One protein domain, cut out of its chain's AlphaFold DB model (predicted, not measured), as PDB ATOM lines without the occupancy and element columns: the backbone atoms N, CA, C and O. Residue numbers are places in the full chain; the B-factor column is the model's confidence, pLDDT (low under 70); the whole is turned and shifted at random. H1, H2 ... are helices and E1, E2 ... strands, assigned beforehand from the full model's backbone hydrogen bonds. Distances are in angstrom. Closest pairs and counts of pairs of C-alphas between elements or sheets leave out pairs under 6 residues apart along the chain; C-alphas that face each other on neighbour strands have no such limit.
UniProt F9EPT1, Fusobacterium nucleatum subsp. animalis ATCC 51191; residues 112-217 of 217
ATOM      1  N   LEU A 112     224.228 182.168 142.330       94.75
ATOM      2  CA  LEU A 112     224.282 182.716 140.980       94.75
ATOM      3  C   LEU A 112     223.023 183.538 140.701       94.75
ATOM      4  O   LEU A 112     221.922 182.985 140.639       94.75
ATOM      5  N   MET A 113     223.195 184.838 140.464       95.31
ATOM      6  CA  MET A 113     222.104 185.704 140.021       95.31
ATOM      7  C   MET A 113     221.654 185.281 138.621       95.31
ATOM      8  O   MET A 113     222.400 185.376 137.645       95.31
ATOM      9  N   SER A 114     220.413 184.816 138.523       79.88
ATOM     10  CA  SER A 114     219.856 184.118 137.362       79.88
ATOM     11  C   SER A 114     219.395 185.052 136.237       79.88
ATOM     12  O   SER A 114     218.887 184.582 135.214       79.88
ATOM     13  N   GLY A 115     219.589 186.370 136.371       85.88
ATOM     14  CA  GLY A 115     219.370 187.312 135.276       85.88
ATOM     15  C   GLY A 115     219.515 188.793 135.626       85.88
ATOM     16  O   GLY A 115     219.726 189.188 136.773       85.88
ATOM     17  N   ASP A 116     219.330 189.619 134.597       90.94
ATOM     18  CA  ASP A 116     219.493 191.078 134.627       90.94
ATOM     19  C   ASP A 116     218.733 191.774 135.759       90.94
ATOM     20  O   ASP A 116     219.235 192.727 136.354       90.94
ATOM     21  N   TYR A 117     217.516 191.311 136.058       95.00
ATOM     22  CA  TYR A 117     216.684 191.911 137.098       95.00
ATOM     23  C   TYR A 117     217.271 191.710 138.498       95.00
ATOM     24  O   TYR A 117     217.276 192.649 139.292       95.00
ATOM     25  N   GLU A 118     217.783 190.516 138.799       97.12
ATOM     26  CA  GLU A 118     218.381 190.209 140.102       97.12
ATOM     27  C   GLU A 118     219.644 191.039 140.317       97.12
ATOM     28  O   GLU A 118     219.773 191.704 141.343       97.12
ATOM     29  N   GLN A 119     220.503 191.117 139.298       97.56
ATOM     30  CA  GLN A 119     221.693 191.966 139.322       97.56
ATOM     31  C   GLN A 119     221.335 193.451 139.481       97.56
ATOM     32  O   GLN A 119     221.937 194.182 140.274       97.56
ATOM     33  N   HIS A 120     220.314 193.921 138.757       97.75
ATOM     34  CA  HIS A 120     219.835 195.298 138.871       97.75
ATOM     35  C   HIS A 120     219.317 195.590 140.282       97.75
ATOM     36  O   HIS A 120     219.671 196.611 140.879       97.75
ATOM     37  N   PHE A 121     218.507 194.691 140.838       97.88
ATOM     38  CA  PHE A 121     217.976 194.817 142.190       97.88
ATOM     39  C   PHE A 121     219.082 194.742 143.252       97.88
ATOM     40  O   PHE A 121     219.049 195.501 144.225       97.88
ATOM     41  N   PHE A 122     220.096 193.900 143.051       98.25
ATOM     42  CA  PHE A 122     221.268 193.799 143.919       98.25
ATOM     43  C   PHE A 122     221.980 195.150 144.058       98.25
ATOM     44  O   PHE A 122     222.199 195.614 145.181       98.25
ATOM     45  N   ILE A 123     222.235 195.832 142.936       98.31
ATOM     46  CA  ILE A 123     222.841 197.174 142.923       98.31
ATOM     47  C   ILE A 123     221.873 198.213 143.499       98.31
ATOM     48  O   ILE A 123     222.257 199.039 144.327       98.31
ATOM     49  N   TYR A 124     220.599 198.185 143.095       98.44
ATOM     50  CA  TYR A 124     219.588 199.149 143.543       98.44
ATOM     51  C   TYR A 124     219.392 199.131 145.065       98.44
ATOM     52  O   TYR A 124     219.419 200.182 145.709       98.44
ATOM     53  N   SER A 125     219.250 197.943 145.655       98.12
ATOM     54  CA  SER A 125     219.088 197.761 147.104       98.12
ATOM     55  C   SER A 125     220.293 198.266 147.909       98.12
ATOM     56  O   SER A 125     220.141 198.644 149.071       98.12
ATOM     57  N   ARG A 126     221.471 198.360 147.275       98.19
ATOM     58  CA  ARG A 126     222.738 198.836 147.857       98.19
ATOM     59  C   ARG A 126     223.162 200.219 147.359       98.19
ATOM     60  O   ARG A 126     224.234 200.698 147.727       98.19
ATOM     61  N   LEU A 127     222.320 200.924 146.598       97.94
ATOM     62  CA  LEU A 127     222.671 202.203 145.962       97.94
ATOM     63  C   LEU A 127     223.118 203.282 146.966       97.94
ATOM     64  O   LEU A 127     223.878 204.184 146.620       97.94
ATOM     65  N   LYS A 128     222.683 203.182 148.228       98.00
ATOM     66  CA  LYS A 128     223.143 204.062 149.313       98.00
ATOM     67  C   LYS A 128     224.662 204.035 149.507       98.00
ATOM     68  O   LYS A 128     225.209 205.073 149.857       98.00
ATOM     69  N   GLU A 129     225.329 202.906 149.273       98.44
ATOM     70  CA  GLU A 129     226.790 202.809 149.371       98.44
ATOM     71  C   GLU A 129     227.474 203.478 148.175       98.44
ATOM     72  O   GLU A 129     228.405 204.256 148.354       98.44
ATOM     73  N   TYR A 130     226.933 203.299 146.968       98.25
ATOM     74  CA  TYR A 130     227.423 203.980 145.764       98.25
ATOM     75  C   TYR A 130     227.314 205.506 145.873       98.25
ATOM     76  O   TYR A 130     228.209 206.220 145.436       98.25
ATOM     77  N   LYS A 131     226.257 206.017 146.519       97.44
ATOM     78  CA  LYS A 131     226.066 207.456 146.784       97.44
ATOM     79  C   LYS A 131     227.154 208.083 147.660       97.44
ATOM     80  O   LYS A 131     227.250 209.308 147.686       97.44
ATOM     81  N   LYS A 132     227.923 207.273 148.398       97.88
ATOM     82  CA  LYS A 132     229.037 207.729 149.245       97.88
ATOM     83  C   LYS A 132     230.361 207.811 148.486       97.88
ATOM     84  O   LYS A 132     231.314 208.358 149.034       97.88
ATOM     85  N   LEU A 133     230.438 207.249 147.278       97.50
ATOM     86  CA  LEU A 133     231.641 207.315 146.456       97.50
ATOM     87  C   LEU A 133     231.918 208.760 146.037       97.50
ATOM     88  O   LEU A 133     230.993 209.544 145.796       97.50
ATOM     89  N   GLU A 134     233.203 209.089 145.939       95.00
ATOM     90  CA  GLU A 134     233.655 210.374 145.419       95.00
ATOM     91  C   GLU A 134     233.077 210.610 144.016       95.00
ATOM     92  O   GLU A 134     232.877 209.675 143.241       95.00
ATOM     93  N   ASP A 135     232.730 211.863 143.723       93.75
ATOM     94  CA  ASP A 135     232.151 212.301 142.451       93.75
ATOM     95  C   ASP A 135     230.798 211.687 142.044       93.75
ATOM     96  O   ASP A 135     230.273 212.077 141.003       93.75
ATOM     97  N   TYR A 136     230.146 210.842 142.861       95.25
ATOM     98  CA  TYR A 136     228.836 210.252 142.521       95.25
ATOM     99  C   TYR A 136     227.803 211.302 142.080       95.25
ATOM    100  O   TYR A 136     227.146 211.147 141.049       95.25
ATOM    101  N   GLN A 137     227.639 212.375 142.866       92.69
ATOM    102  CA  GLN A 137     226.654 213.423 142.564       92.69
ATOM    103  C   GLN A 137     227.008 214.130 141.256       92.69
ATOM    104  O   GLN A 137     226.207 214.146 140.329       92.69
ATOM    105  N   LYS A 138     228.253 214.605 141.144       92.19
ATOM    106  CA  LYS A 138     228.766 215.301 139.960       92.19
ATOM    107  C   LYS A 138     228.652 214.454 138.688       92.19
ATOM    108  O   LYS A 138     228.244 214.965 137.648       92.19
ATOM    109  N   PHE A 139     228.978 213.166 138.772       92.81
ATOM    110  CA  PHE A 139     228.886 212.210 137.673       92.81
ATOM    111  C   PHE A 139     227.451 212.103 137.144       92.81
ATOM    112  O   PHE A 139     227.206 212.306 135.950       92.81
ATOM    113  N   PHE A 140     226.488 211.828 138.030       92.62
ATOM    114  CA  PHE A 140     225.095 211.656 137.624       92.62
ATOM    115  C   PHE A 140     224.403 212.972 137.260       92.62
ATOM    116  O   PHE A 140     223.575 212.963 136.354       92.62
ATOM    117  N   ASP A 141     224.756 214.094 137.886       89.88
ATOM    118  CA  ASP A 141     224.213 215.408 137.529       89.88
ATOM    119  C   ASP A 141     224.636 215.810 136.108       89.88
ATOM    120  O   ASP A 141     223.801 216.255 135.317       89.88
ATOM    121  N   ASN A 142     225.897 215.564 135.736       86.38
ATOM    122  CA  ASN A 142     226.390 215.814 134.378       86.38
ATOM    123  C   ASN A 142     225.707 214.911 133.339       86.38
ATOM    124  O   ASN A 142     225.269 215.390 132.291       86.38
ATOM    125  N   LEU A 143     225.565 213.614 133.631       84.38
ATOM    126  CA  LEU A 143     224.854 212.670 132.758       84.38
ATOM    127  C   LEU A 143     223.376 213.039 132.584       84.38
ATOM    128  O   LEU A 143     222.853 213.012 131.469       84.38
ATOM    129  N   SER A 144     222.696 213.413 133.669       80.50
ATOM    130  CA  SER A 144     221.283 213.796 133.628       80.50
ATOM    131  C   SER A 144     221.035 215.089 132.862       80.50
ATOM    132  O   SER A 144     220.022 215.177 132.163       80.50
ATOM    133  N   CYS A 145     221.946 216.063 132.948       72.75
ATOM    134  CA  CYS A 145     221.873 217.293 132.161       72.75
ATOM    135  C   CYS A 145     222.057 217.031 130.660       72.75
ATOM    136  O   CYS A 145     221.330 217.605 129.851       72.75
ATOM    137  N   ASN A 146     222.986 216.146 130.291       70.12
ATOM    138  CA  ASN A 146     223.336 215.901 128.890       70.12
ATOM    139  C   ASN A 146     222.335 214.995 128.159       70.12
ATOM    140  O   ASN A 146     222.063 215.212 126.981       70.12
ATOM    141  N   GLU A 147     221.774 213.989 128.837       68.31
ATOM    142  CA  GLU A 147     220.964 212.955 128.172       68.31
ATOM    143  C   GLU A 147     219.482 212.951 128.560       68.31
ATOM    144  O   GLU A 147     218.707 212.152 128.032       68.31
ATOM    145  N   ASN A 148     219.065 213.805 129.499       69.75
ATOM    146  CA  ASN A 148     217.721 213.777 130.082       69.75
ATOM    147  C   ASN A 148     217.327 212.388 130.651       69.75
ATOM    148  O   ASN A 148     216.149 212.022 130.694       69.75
ATOM    149  N   LYS A 149     218.322 211.605 131.090       75.12
ATOM    150  CA  LYS A 149     218.210 210.242 131.643       75.12
ATOM    151  C   LYS A 149     218.776 210.178 133.069       75.12
ATOM    152  O   LYS A 149     219.338 211.147 133.570       75.12
ATOM    153  N   TYR A 150     218.610 209.036 133.740       83.88
ATOM    154  CA  TYR A 150     219.246 208.731 135.037       83.88
ATOM    155  C   TYR A 150     218.817 209.618 136.215       83.88
ATOM    156  O   TYR A 150     219.579 209.850 137.149       83.88
ATOM    157  N   ARG A 151     217.563 210.082 136.199       84.62
ATOM    158  CA  ARG A 151     217.007 210.947 137.251       84.62
ATOM    159  C   ARG A 151     216.628 210.165 138.507       84.62
ATOM    160  O   ARG A 151     216.796 210.672 139.613       84.62
ATOM    161  N   SER A 152     216.125 208.939 138.349       93.44
ATOM    162  CA  SER A 152     215.728 208.089 139.476       93.44
ATOM    163  C   SER A 152     216.841 207.138 139.911       93.44
ATOM    164  O   SER A 152     217.674 206.721 139.109       93.44
ATOM    165  N   ASP A 153     216.809 206.735 141.181       95.94
ATOM    166  CA  ASP A 153     217.731 205.740 141.741       95.94
ATOM    167  C   ASP A 153     217.708 204.416 140.960       95.94
ATOM    168  O   ASP A 153     218.756 203.824 140.719       95.94
ATOM    169  N   TRP A 154     216.533 203.999 140.477       95.81
ATOM    170  CA  TRP A 154     216.381 202.821 139.620       95.81
ATOM    171  C   TRP A 154     217.123 202.957 138.284       95.81
ATOM    172  O   TRP A 154     217.767 202.020 137.816       95.81
ATOM    173  N   GLN A 155     217.062 204.134 137.656       95.12
ATOM    174  CA  GLN A 155     217.796 204.383 136.416       95.12
ATOM    175  C   GLN A 155     219.307 204.458 136.667       95.12
ATOM    176  O   GLN A 155     220.078 203.958 135.852       95.12
ATOM    177  N   LYS A 156     219.739 205.045 137.790       96.44
ATOM    178  CA  LYS A 156     221.159 205.117 138.171       96.44
ATOM    179  C   LYS A 156     221.743 203.728 138.442       96.44
ATOM    180  O   LYS A 156     222.820 203.424 137.941       96.44
ATOM    181  N   SER A 157     221.021 202.854 139.146       97.56
ATOM    182  CA  SER A 157     221.451 201.461 139.327       97.56
ATOM    183  C   SER A 157     221.456 200.677 138.013       97.56
ATOM    184  O   SER A 157     222.350 199.865 137.802       97.56
ATOM    185  N   SER A 158     220.522 200.961 137.097       96.62
ATOM    186  CA  SER A 158     220.510 200.358 135.756       96.62
ATOM    187  C   SER A 158     221.741 200.768 134.946       96.62
ATOM    188  O   SER A 158     222.363 199.925 134.306       96.62
ATOM    189  N   PHE A 159     222.131 202.046 135.019       96.38
ATOM    190  CA  PHE A 159     223.357 202.542 134.398       96.38
ATOM    191  C   PHE A 159     224.595 201.817 134.931       96.38
ATOM    192  O   PHE A 159     225.386 201.315 134.139       96.38
ATOM    193  N   LEU A 160     224.740 201.735 136.260       97.75
ATOM    194  CA  LEU A 160     225.874 201.055 136.892       97.75
ATOM    195  C   LEU A 160     225.947 199.591 136.458       97.75
ATOM    196  O   LEU A 160     227.003 199.153 136.021       97.75
ATOM    197  N   ARG A 161     224.818 198.875 136.502       97.88
ATOM    198  CA  ARG A 161     224.716 197.484 136.047       97.88
ATOM    199  C   ARG A 161     225.204 197.318 134.610       97.88
ATOM    200  O   ARG A 161     226.082 196.507 134.358       97.88
ATOM    201  N   ASN A 162     224.663 198.108 133.680       97.00
ATOM    202  CA  ASN A 162     225.051 198.024 132.273       97.00
ATOM    203  C   ASN A 162     226.545 198.308 132.105       97.00
ATOM    204  O   ASN A 162     227.226 197.585 131.394       97.00
ATOM    205  N   LYS A 163     227.067 199.325 132.803       96.94
ATOM    206  CA  LYS A 163     228.478 199.682 132.687       96.94
ATOM    207  C   LYS A 163     229.403 198.607 133.255       96.94
ATOM    208  O   LYS A 163     230.457 198.376 132.679       96.94
ATOM    209  N   ILE A 164     229.017 197.962 134.354       97.50
ATOM    210  CA  ILE A 164     229.736 196.822 134.934       97.50
ATOM    211  C   ILE A 164     229.739 195.643 133.954       97.50
ATOM    212  O   ILE A 164     230.804 195.106 133.670       97.50
ATOM    213  N   ASN A 165     228.584 195.300 133.375       97.12
ATOM    214  CA  ASN A 165     228.497 194.215 132.394       97.12
ATOM    215  C   ASN A 165     229.357 194.510 131.164       97.12
ATOM    216  O   ASN A 165     230.105 193.640 130.737       97.12
ATOM    217  N   ASP A 166     229.336 195.748 130.659       97.19
ATOM    218  CA  ASP A 166     230.193 196.160 129.545       97.19
ATOM    219  C   ASP A 166     231.683 195.961 129.872       97.19
ATOM    220  O   ASP A 166     232.442 195.515 129.016       97.19
ATOM    221  N   LEU A 167     232.125 196.299 131.090       96.88
ATOM    222  CA  LEU A 167     233.519 196.094 131.506       96.88
ATOM    223  C   LEU A 167     233.868 194.604 131.538       96.88
ATOM    224  O   LEU A 167     234.885 194.202 130.973       96.88
ATOM    225  N   ASN A 168     232.992 193.801 132.137       96.25
ATOM    226  CA  ASN A 168     233.178 192.366 132.303       96.25
ATOM    227  C   ASN A 168     233.187 191.613 130.966       96.25
ATOM    228  O   ASN A 168     234.105 190.850 130.684       96.25
ATOM    229  N   GLU A 169     232.188 191.849 130.113       94.94
ATOM    230  CA  GLU A 169     232.021 191.177 128.814       94.94
ATOM    231  C   GLU A 169     233.123 191.522 127.814       94.94
ATOM    232  O   GLU A 169     233.426 190.723 126.928       94.94
ATOM    233  N   ASN A 170     233.754 192.688 127.969       95.00
ATOM    234  CA  ASN A 170     234.886 193.100 127.143       95.00
ATOM    235  C   ASN A 170     236.247 192.839 127.813       95.00
ATOM    236  O   ASN A 170     237.264 193.271 127.269       95.00
ATOM    237  N   ALA A 171     236.274 192.159 128.967       92.62
ATOM    238  CA  ALA A 171     237.481 191.875 129.746       92.62
ATOM    239  C   ALA A 171     238.360 193.124 129.975       92.62
ATOM    240  O   ALA A 171     239.582 193.095 129.814       92.62
ATOM    241  N   ILE A 172     237.726 194.254 130.306       93.75
ATOM    242  CA  ILE A 172     238.416 195.526 130.533       93.75
ATOM    243  C   ILE A 172     238.944 195.556 131.966       93.75
ATOM    244  O   ILE A 172     238.176 195.722 132.913       93.75
ATOM    245  N   ASP A 173     240.266 195.506 132.118       92.25
ATOM    246  CA  ASP A 173     240.935 195.793 133.389       92.25
ATOM    247  C   ASP A 173     240.912 197.302 133.669       92.25
ATOM    248  O   ASP A 173     241.835 198.055 133.351       92.25
ATOM    249  N   ILE A 174     239.801 197.766 134.235       92.81
ATOM    250  CA  ILE A 174     239.626 199.178 134.561       92.81
ATOM    251  C   ILE A 174     240.520 199.614 135.734       92.81
ATOM    252  O   ILE A 174     240.877 200.792 135.830       92.81
ATOM    253  N   GLU A 175     240.923 198.689 136.609       88.69
ATOM    254  CA  GLU A 175     241.759 198.987 137.775       88.69
ATOM    255  C   GLU A 175     243.168 199.431 137.355       88.69
ATOM    256  O   GLU A 175     243.705 200.371 137.957       88.69
ATOM    257  N   SER A 176     243.728 198.884 136.268       90.81
ATOM    258  CA  SER A 176     245.033 199.320 135.736       90.81
ATOM    259  C   SER A 176     245.027 200.679 135.029       90.81
ATOM    260  O   SER A 176     246.087 201.286 134.847       90.81
ATOM    261  N   VAL A 177     243.856 201.219 134.670       91.81
ATOM    262  CA  VAL A 177     243.758 202.498 133.952       91.81
ATOM    263  C   VAL A 177     244.196 203.660 134.850       91.81
ATOM    264  O   VAL A 177     243.524 203.991 135.829       91.81
ATOM    265  N   GLN A 178     245.304 204.318 134.504       91.19
ATOM    266  CA  GLN A 178     245.771 205.546 135.159       91.19
ATOM    267  C   GLN A 178     245.204 206.775 134.447       91.19
ATOM    268  O   GLN A 178     245.489 207.007 133.273       91.19
ATOM    269  N   THR A 179     244.393 207.571 135.143       91.62
ATOM    270  CA  THR A 179     243.747 208.744 134.547       91.62
ATOM    271  C   THR A 179     243.342 209.778 135.594       91.62
ATOM    272  O   THR A 179     243.031 209.447 136.737       91.62
ATOM    273  N   SER A 180     243.324 211.047 135.190       89.50
ATOM    274  CA  SER A 180     242.713 212.144 135.951       89.50
ATOM    275  C   SER A 180     241.246 212.374 135.570       89.50
ATOM    276  O   SER A 180     240.625 213.316 136.061       89.50
ATOM    277  N   ASP A 181     240.699 211.566 134.657       92.25
ATOM    278  CA  ASP A 181     239.306 211.655 134.238       92.25
ATOM    279  C   ASP A 181     238.379 211.222 135.382       92.25
ATOM    280  O   ASP A 181     238.365 210.068 135.815       92.25
ATOM    281  N   ILE A 182     237.586 212.183 135.850       87.88
ATOM    282  CA  ILE A 182     236.621 212.026 136.938       87.88
ATOM    283  C   ILE A 182     235.604 210.917 136.636       87.88
ATOM    284  O   ILE A 182     235.242 210.152 137.527       87.88
ATOM    285  N   TYR A 183     235.161 210.791 135.382       89.06
ATOM    286  CA  TYR A 183     234.185 209.777 134.992       89.06
ATOM    287  C   TYR A 183     234.775 208.378 135.111       89.06
ATOM    288  O   TYR A 183     234.134 207.488 135.665       89.06
ATOM    289  N   ILE A 184     236.006 208.183 134.635       93.00
ATOM    290  CA  ILE A 184     236.671 206.881 134.726       93.00
ATOM    291  C   ILE A 184     236.949 206.536 136.193       93.00
ATOM    292  O   ILE A 184     236.641 205.424 136.616       93.00
ATOM    293  N   ASN A 185     237.444 207.484 136.992       94.00
ATOM    294  CA  ASN A 185     237.735 207.254 138.412       94.00
ATOM    295  C   ASN A 185     236.483 206.904 139.235       94.00
ATOM    296  O   ASN A 185     236.544 206.029 140.107       94.00
ATOM    297  N   PHE A 186     235.331 207.510 138.925       95.88
ATOM    298  CA  PHE A 186     234.060 207.108 139.524       95.88
ATOM    299  C   PHE A 186     233.677 205.670 139.144       95.88
ATOM    300  O   PHE A 186     233.354 204.876 140.028       95.88
ATOM    301  N   ILE A 187     233.747 205.307 137.856       97.06
ATOM    302  CA  ILE A 187     233.410 203.945 137.407       97.06
ATOM    303  C   ILE A 187     234.344 202.906 138.036       97.06
ATOM    304  O   ILE A 187     233.847 201.877 138.484       97.06
ATOM    305  N   LYS A 188     235.649 203.187 138.153       96.81
ATOM    306  CA  LYS A 188     236.603 202.328 138.881       96.81
ATOM    307  C   LYS A 188     236.153 202.085 140.317       96.81
ATOM    308  O   LYS A 188     235.978 200.951 140.747       96.81
ATOM    309  N   SER A 189     235.862 203.166 141.039       97.38
ATOM    310  CA  SER A 189     235.411 203.090 142.432       97.38
ATOM    311  C   SER A 189     234.094 202.319 142.578       97.38
ATOM    312  O   SER A 189     233.924 201.549 143.522       97.38
ATOM    313  N   ALA A 190     233.163 202.497 141.635       98.06
ATOM    314  CA  ALA A 190     231.892 201.781 141.610       98.06
ATOM    315  C   ALA A 190     232.063 200.290 141.287       98.06
ATOM    316  O   ALA A 190     231.405 199.463 141.917       98.06
ATOM    317  N   TYR A 191     232.946 199.950 140.346       98.19
ATOM    318  CA  TYR A 191     233.277 198.573 139.983       98.19
ATOM    319  C   TYR A 191     233.939 197.841 141.155       98.19
ATOM    320  O   TYR A 191     233.439 196.815 141.601       98.19
ATOM    321  N   LYS A 192     234.952 198.448 141.778       97.44
ATOM    322  CA  LYS A 192     235.604 197.906 142.976       97.44
ATOM    323  C   LYS A 192     234.640 197.694 144.145       97.44
ATOM    324  O   LYS A 192     234.738 196.709 144.876       97.44
ATOM    325  N   LEU A 193     233.700 198.622 144.347       98.50
ATOM    326  CA  LEU A 193     232.645 198.453 145.347       98.50
ATOM    327  C   LEU A 193     231.719 197.282 144.992       98.50
ATOM    328  O   LEU A 193     231.309 196.552 145.889       98.50
ATOM    329  N   TYR A 194     231.394 197.108 143.712       98.31
ATOM    330  CA  TYR A 194     230.573 195.998 143.240       98.31
ATOM    331  C   TYR A 194     231.246 194.644 143.483       98.31
ATOM    332  O   TYR A 194     230.636 193.793 144.123       98.31
ATOM    333  N   GLU A 195     232.509 194.475 143.080       97.44
ATOM    334  CA  GLU A 195     233.284 193.244 143.316       97.44
ATOM    335  C   GLU A 195     233.328 192.889 144.800       97.44
ATOM    336  O   GLU A 195     232.998 191.776 145.205       97.44
ATOM    337  N   LYS A 196     233.637 193.881 145.642       97.81
ATOM    338  CA  LYS A 196     233.612 193.712 147.094       97.81
ATOM    339  C   LYS A 196     232.254 193.190 147.578       97.81
ATOM    340  O   LYS A 196     232.212 192.288 148.411       97.81
ATOM    341  N   GLN A 197     231.152 193.744 147.074       98.06
ATOM    342  CA  GLN A 197     229.809 193.305 147.448       98.06
ATOM    343  C   GLN A 197     229.502 191.886 146.957       98.06
ATOM    344  O   GLN A 197     228.845 191.151 147.692       98.06
ATOM    345  N   LEU A 198     229.967 191.482 145.772       97.81
ATOM    346  CA  LEU A 198     229.825 190.104 145.291       97.81
ATOM    347  C   LEU A 198     230.489 189.120 146.265       97.81
ATOM    348  O   LEU A 198     229.826 188.216 146.779       97.81
ATOM    349  N   PHE A 199     231.756 189.360 146.610       96.56
ATOM    350  CA  PHE A 199     232.521 188.485 147.504       96.56
ATOM    351  C   PHE A 199     231.966 188.453 148.930       96.56
ATOM    352  O   PHE A 199     231.765 187.378 149.490       96.56
ATOM    353  N   GLU A 200     231.653 189.612 149.517       96.44
ATOM    354  CA  GLU A 200     231.119 189.687 150.888       96.44
ATOM    355  C   GLU A 200     229.769 188.977 151.043       96.44
ATOM    356  O   GLU A 200     229.437 188.526 152.138       96.44
ATOM    357  N   ASN A 201     228.980 188.895 149.969       97.06
ATOM    358  CA  ASN A 201     227.683 188.221 149.992       97.06
ATOM    359  C   ASN A 201     227.764 186.778 149.465       97.06
ATOM    360  O   ASN A 201     226.773 186.064 149.565       97.06
ATOM    361  N   ASN A 202     228.918 186.345 148.949       97.19
ATOM    362  CA  ASN A 202     229.097 185.079 148.236       97.19
ATOM    363  C   ASN A 202     228.084 184.895 147.086       97.19
ATOM    364  O   ASN A 202     227.469 183.837 146.942       97.19
ATOM    365  N   ILE A 203     227.876 185.955 146.301       96.88
ATOM    366  CA  ILE A 203     226.944 185.995 145.166       96.88
ATOM    367  C   ILE A 203     227.718 186.421 143.923       96.88
ATOM    368  O   ILE A 203     228.487 187.374 143.985       96.88
ATOM    369  N   VAL A 204     227.463 185.788 142.783       96.38
ATOM    370  CA  VAL A 204     228.056 186.138 141.486       96.38
ATOM    371  C   VAL A 204     226.966 186.328 140.431       96.38
ATOM    372  O   VAL A 204     225.935 185.658 140.455       96.38
ATOM    373  N   ASP A 205     227.155 187.259 139.500       96.12
ATOM    374  CA  ASP A 205     226.321 187.383 138.299       96.12
ATOM    375  C   ASP A 205     226.992 186.730 137.083       96.12
ATOM    376  O   ASP A 205     228.179 186.412 137.093       96.12
ATOM    377  N   PHE A 206     226.243 186.562 135.993       93.69
ATOM    378  CA  PHE A 206     226.768 185.952 134.771       93.69
ATOM    379  C   PHE A 206     227.967 186.685 134.159       93.69
ATOM    380  O   PHE A 206     228.891 186.028 133.679       93.69
ATOM    381  N   SER A 207     227.968 188.020 134.179       95.06
ATOM    382  CA  SER A 207     229.052 188.801 133.585       95.06
ATOM    383  C   SER A 207     230.321 188.723 134.431       95.06
ATOM    384  O   SER A 207     231.405 188.673 133.869       95.06
ATOM    385  N   TYR A 208     230.221 188.656 135.759       95.88
ATOM    386  CA  TYR A 208     231.403 188.498 136.608       95.88
ATOM    387  C   TYR A 208     231.906 187.051 136.657       95.88
ATOM    388  O   TYR A 208     233.101 186.823 136.799       95.88
ATOM    389  N   LEU A 209     231.032 186.058 136.458       94.81
ATOM    390  CA  LEU A 209     231.410 184.639 136.444       94.81
ATOM    391  C   LEU A 209     232.513 184.322 135.416       94.81
ATOM    392  O   LEU A 209     233.415 183.540 135.694       94.81
ATOM    393  N   GLN A 210     232.460 184.941 134.233       92.88
ATOM    394  CA  GLN A 210     233.521 184.826 133.219       92.88
ATOM    395  C   GLN A 210     234.824 185.515 133.635       92.88
ATOM    396  O   GLN A 210     235.893 185.012 133.304       92.88
ATOM    397  N   VAL A 211     234.744 186.645 134.345       94.88
ATOM    398  CA  VAL A 211     235.919 187.377 134.837       94.88
ATOM    399  C   VAL A 211     236.611 186.551 135.911       94.88
ATOM    400  O   VAL A 211     237.816 186.340 135.837       94.88
ATOM    401  N   GLU A 212     235.840 186.007 136.851       95.25
ATOM    402  CA  GLU A 212     236.354 185.109 137.881       95.25
ATOM    403  C   GLU A 212     237.016 183.878 137.258       95.25
ATOM    404  O   GLU A 212     238.153 183.556 137.593       95.25
ATOM    405  N   PHE A 213     236.357 183.232 136.289       94.06
ATOM    406  CA  PHE A 213     236.949 182.092 135.592       94.06
ATOM    407  C   PHE A 213     238.243 182.463 134.855       94.06
ATOM    408  O   PHE A 213     239.205 181.702 134.902       94.06
ATOM    409  N   LEU A 214     238.295 183.626 134.195       93.44
ATOM    410  CA  LEU A 214     239.502 184.116 133.523       93.44
ATOM    411  C   LEU A 214     240.649 184.361 134.511       93.44
ATOM    412  O   LEU A 214     241.788 184.029 134.200       93.44
ATOM    413  N   ASN A 215     240.353 184.905 135.690       92.19
ATOM    414  CA  ASN A 215     241.345 185.165 136.734       92.19
ATOM    415  C   ASN A 215     241.928 183.878 137.348       92.19
ATOM    416  O   ASN A 215     242.981 183.935 137.978       92.19
ATOM    417  N   MET A 216     241.260 182.734 137.172       92.12
ATOM    418  CA  MET A 216     241.721 181.421 137.644       92.12
ATOM    419  C   MET A 216     242.645 180.687 136.654       92.12
ATOM    420  O   MET A 216     243.159 179.622 137.007       92.12
ATOM    421  N   LEU A 217     242.834 181.199 135.428       88.69
ATOM    422  CA  LEU A 217     243.690 180.601 134.385       88.69
ATOM    423  C   LEU A 217     245.161 181.020 134.517       88.69
ATOM    424  O   LEU A 217     246.023 180.142 134.275       88.69
TER     425      LEU A 217
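Overview. This is residues 112 to 217 of the 217 residues of a protein of Fusobacterium nucleatum subsp. animalis ATCC 51191 (UniProt F9EPT1). Two long helices, H4 and H5, cross nearly at right angles in the middle; H1 packs on H4, while H3 and H6 lie toward opposite ends of the longest axis. Unnamed residues 170 to 181 swing from H4 round to H5, and the short strand E1 leads from H5 into H6. The printed part has 106 residues, with six named helices and one named strand in the order H1 H2 H3 H4 H5 E1 H6; it is mostly helix, with mostly crossed packing, the touching helices at steep tilts. It is compact, with a radius of gyration of the C-alphas of 13.6 A and spans of 41 by 31 by 22 A.

Arrangement. H1, residues 116 to 125, touches H4, residues 153 to 169, at a steep tilt of 55 degrees, opposite ways; their closest C-alphas, of Tyr 124 and Ser 157, are 5.2 A apart. H2, residues 127 to 130, is close to but not clearly touching H5, residues 182 to 201; the closest C-alphas, of Tyr 130 and Ala 190, are 6.5 A apart. H3, residues 136 to 147, touches H5 with residues 136 to 139 alone, at a steep tilt of 61 degrees; Phe 139 and Tyr 183 have the closest C-alphas, 6.4 A. H4 and H5 are close but not clearly touching, about perpendicular at 87 degrees, with C-alphas 164 and 191 closest at 6.4 A. E1, residues 203 to 205, pairs with no named strand, but residues 112 to 113 pair parallel with its residues 204 to 205. H6, residues 206 to 215, touches residues 165 to 169 of H4 alone, the same way at 37 degrees, only just steep; C-alphas 165 and 207 are closest, 5.6 A. Every O i to N i+4 pair is within hydrogen-bond range in H1, H3, H4 and H5, and 4 of 6 in H6; H2 is too short for one.

Along the chain. H1 begins at C-alpha 116, (219.493, 191.078, 134.627). H4 is 24.2 A long, H5 28.6 A and H3 16.6 A. H6 ends at C-alpha 215, (241.345, 185.165, 136.734).

Size, cuts and confidence. The C-alphas farthest apart, of Cys 145 and Leu 217, are 42.7 A apart. The printed part has no cut; the link from H4 to H5 is long, with 12 residues. Residues 147 to 148 have pLDDT under 70.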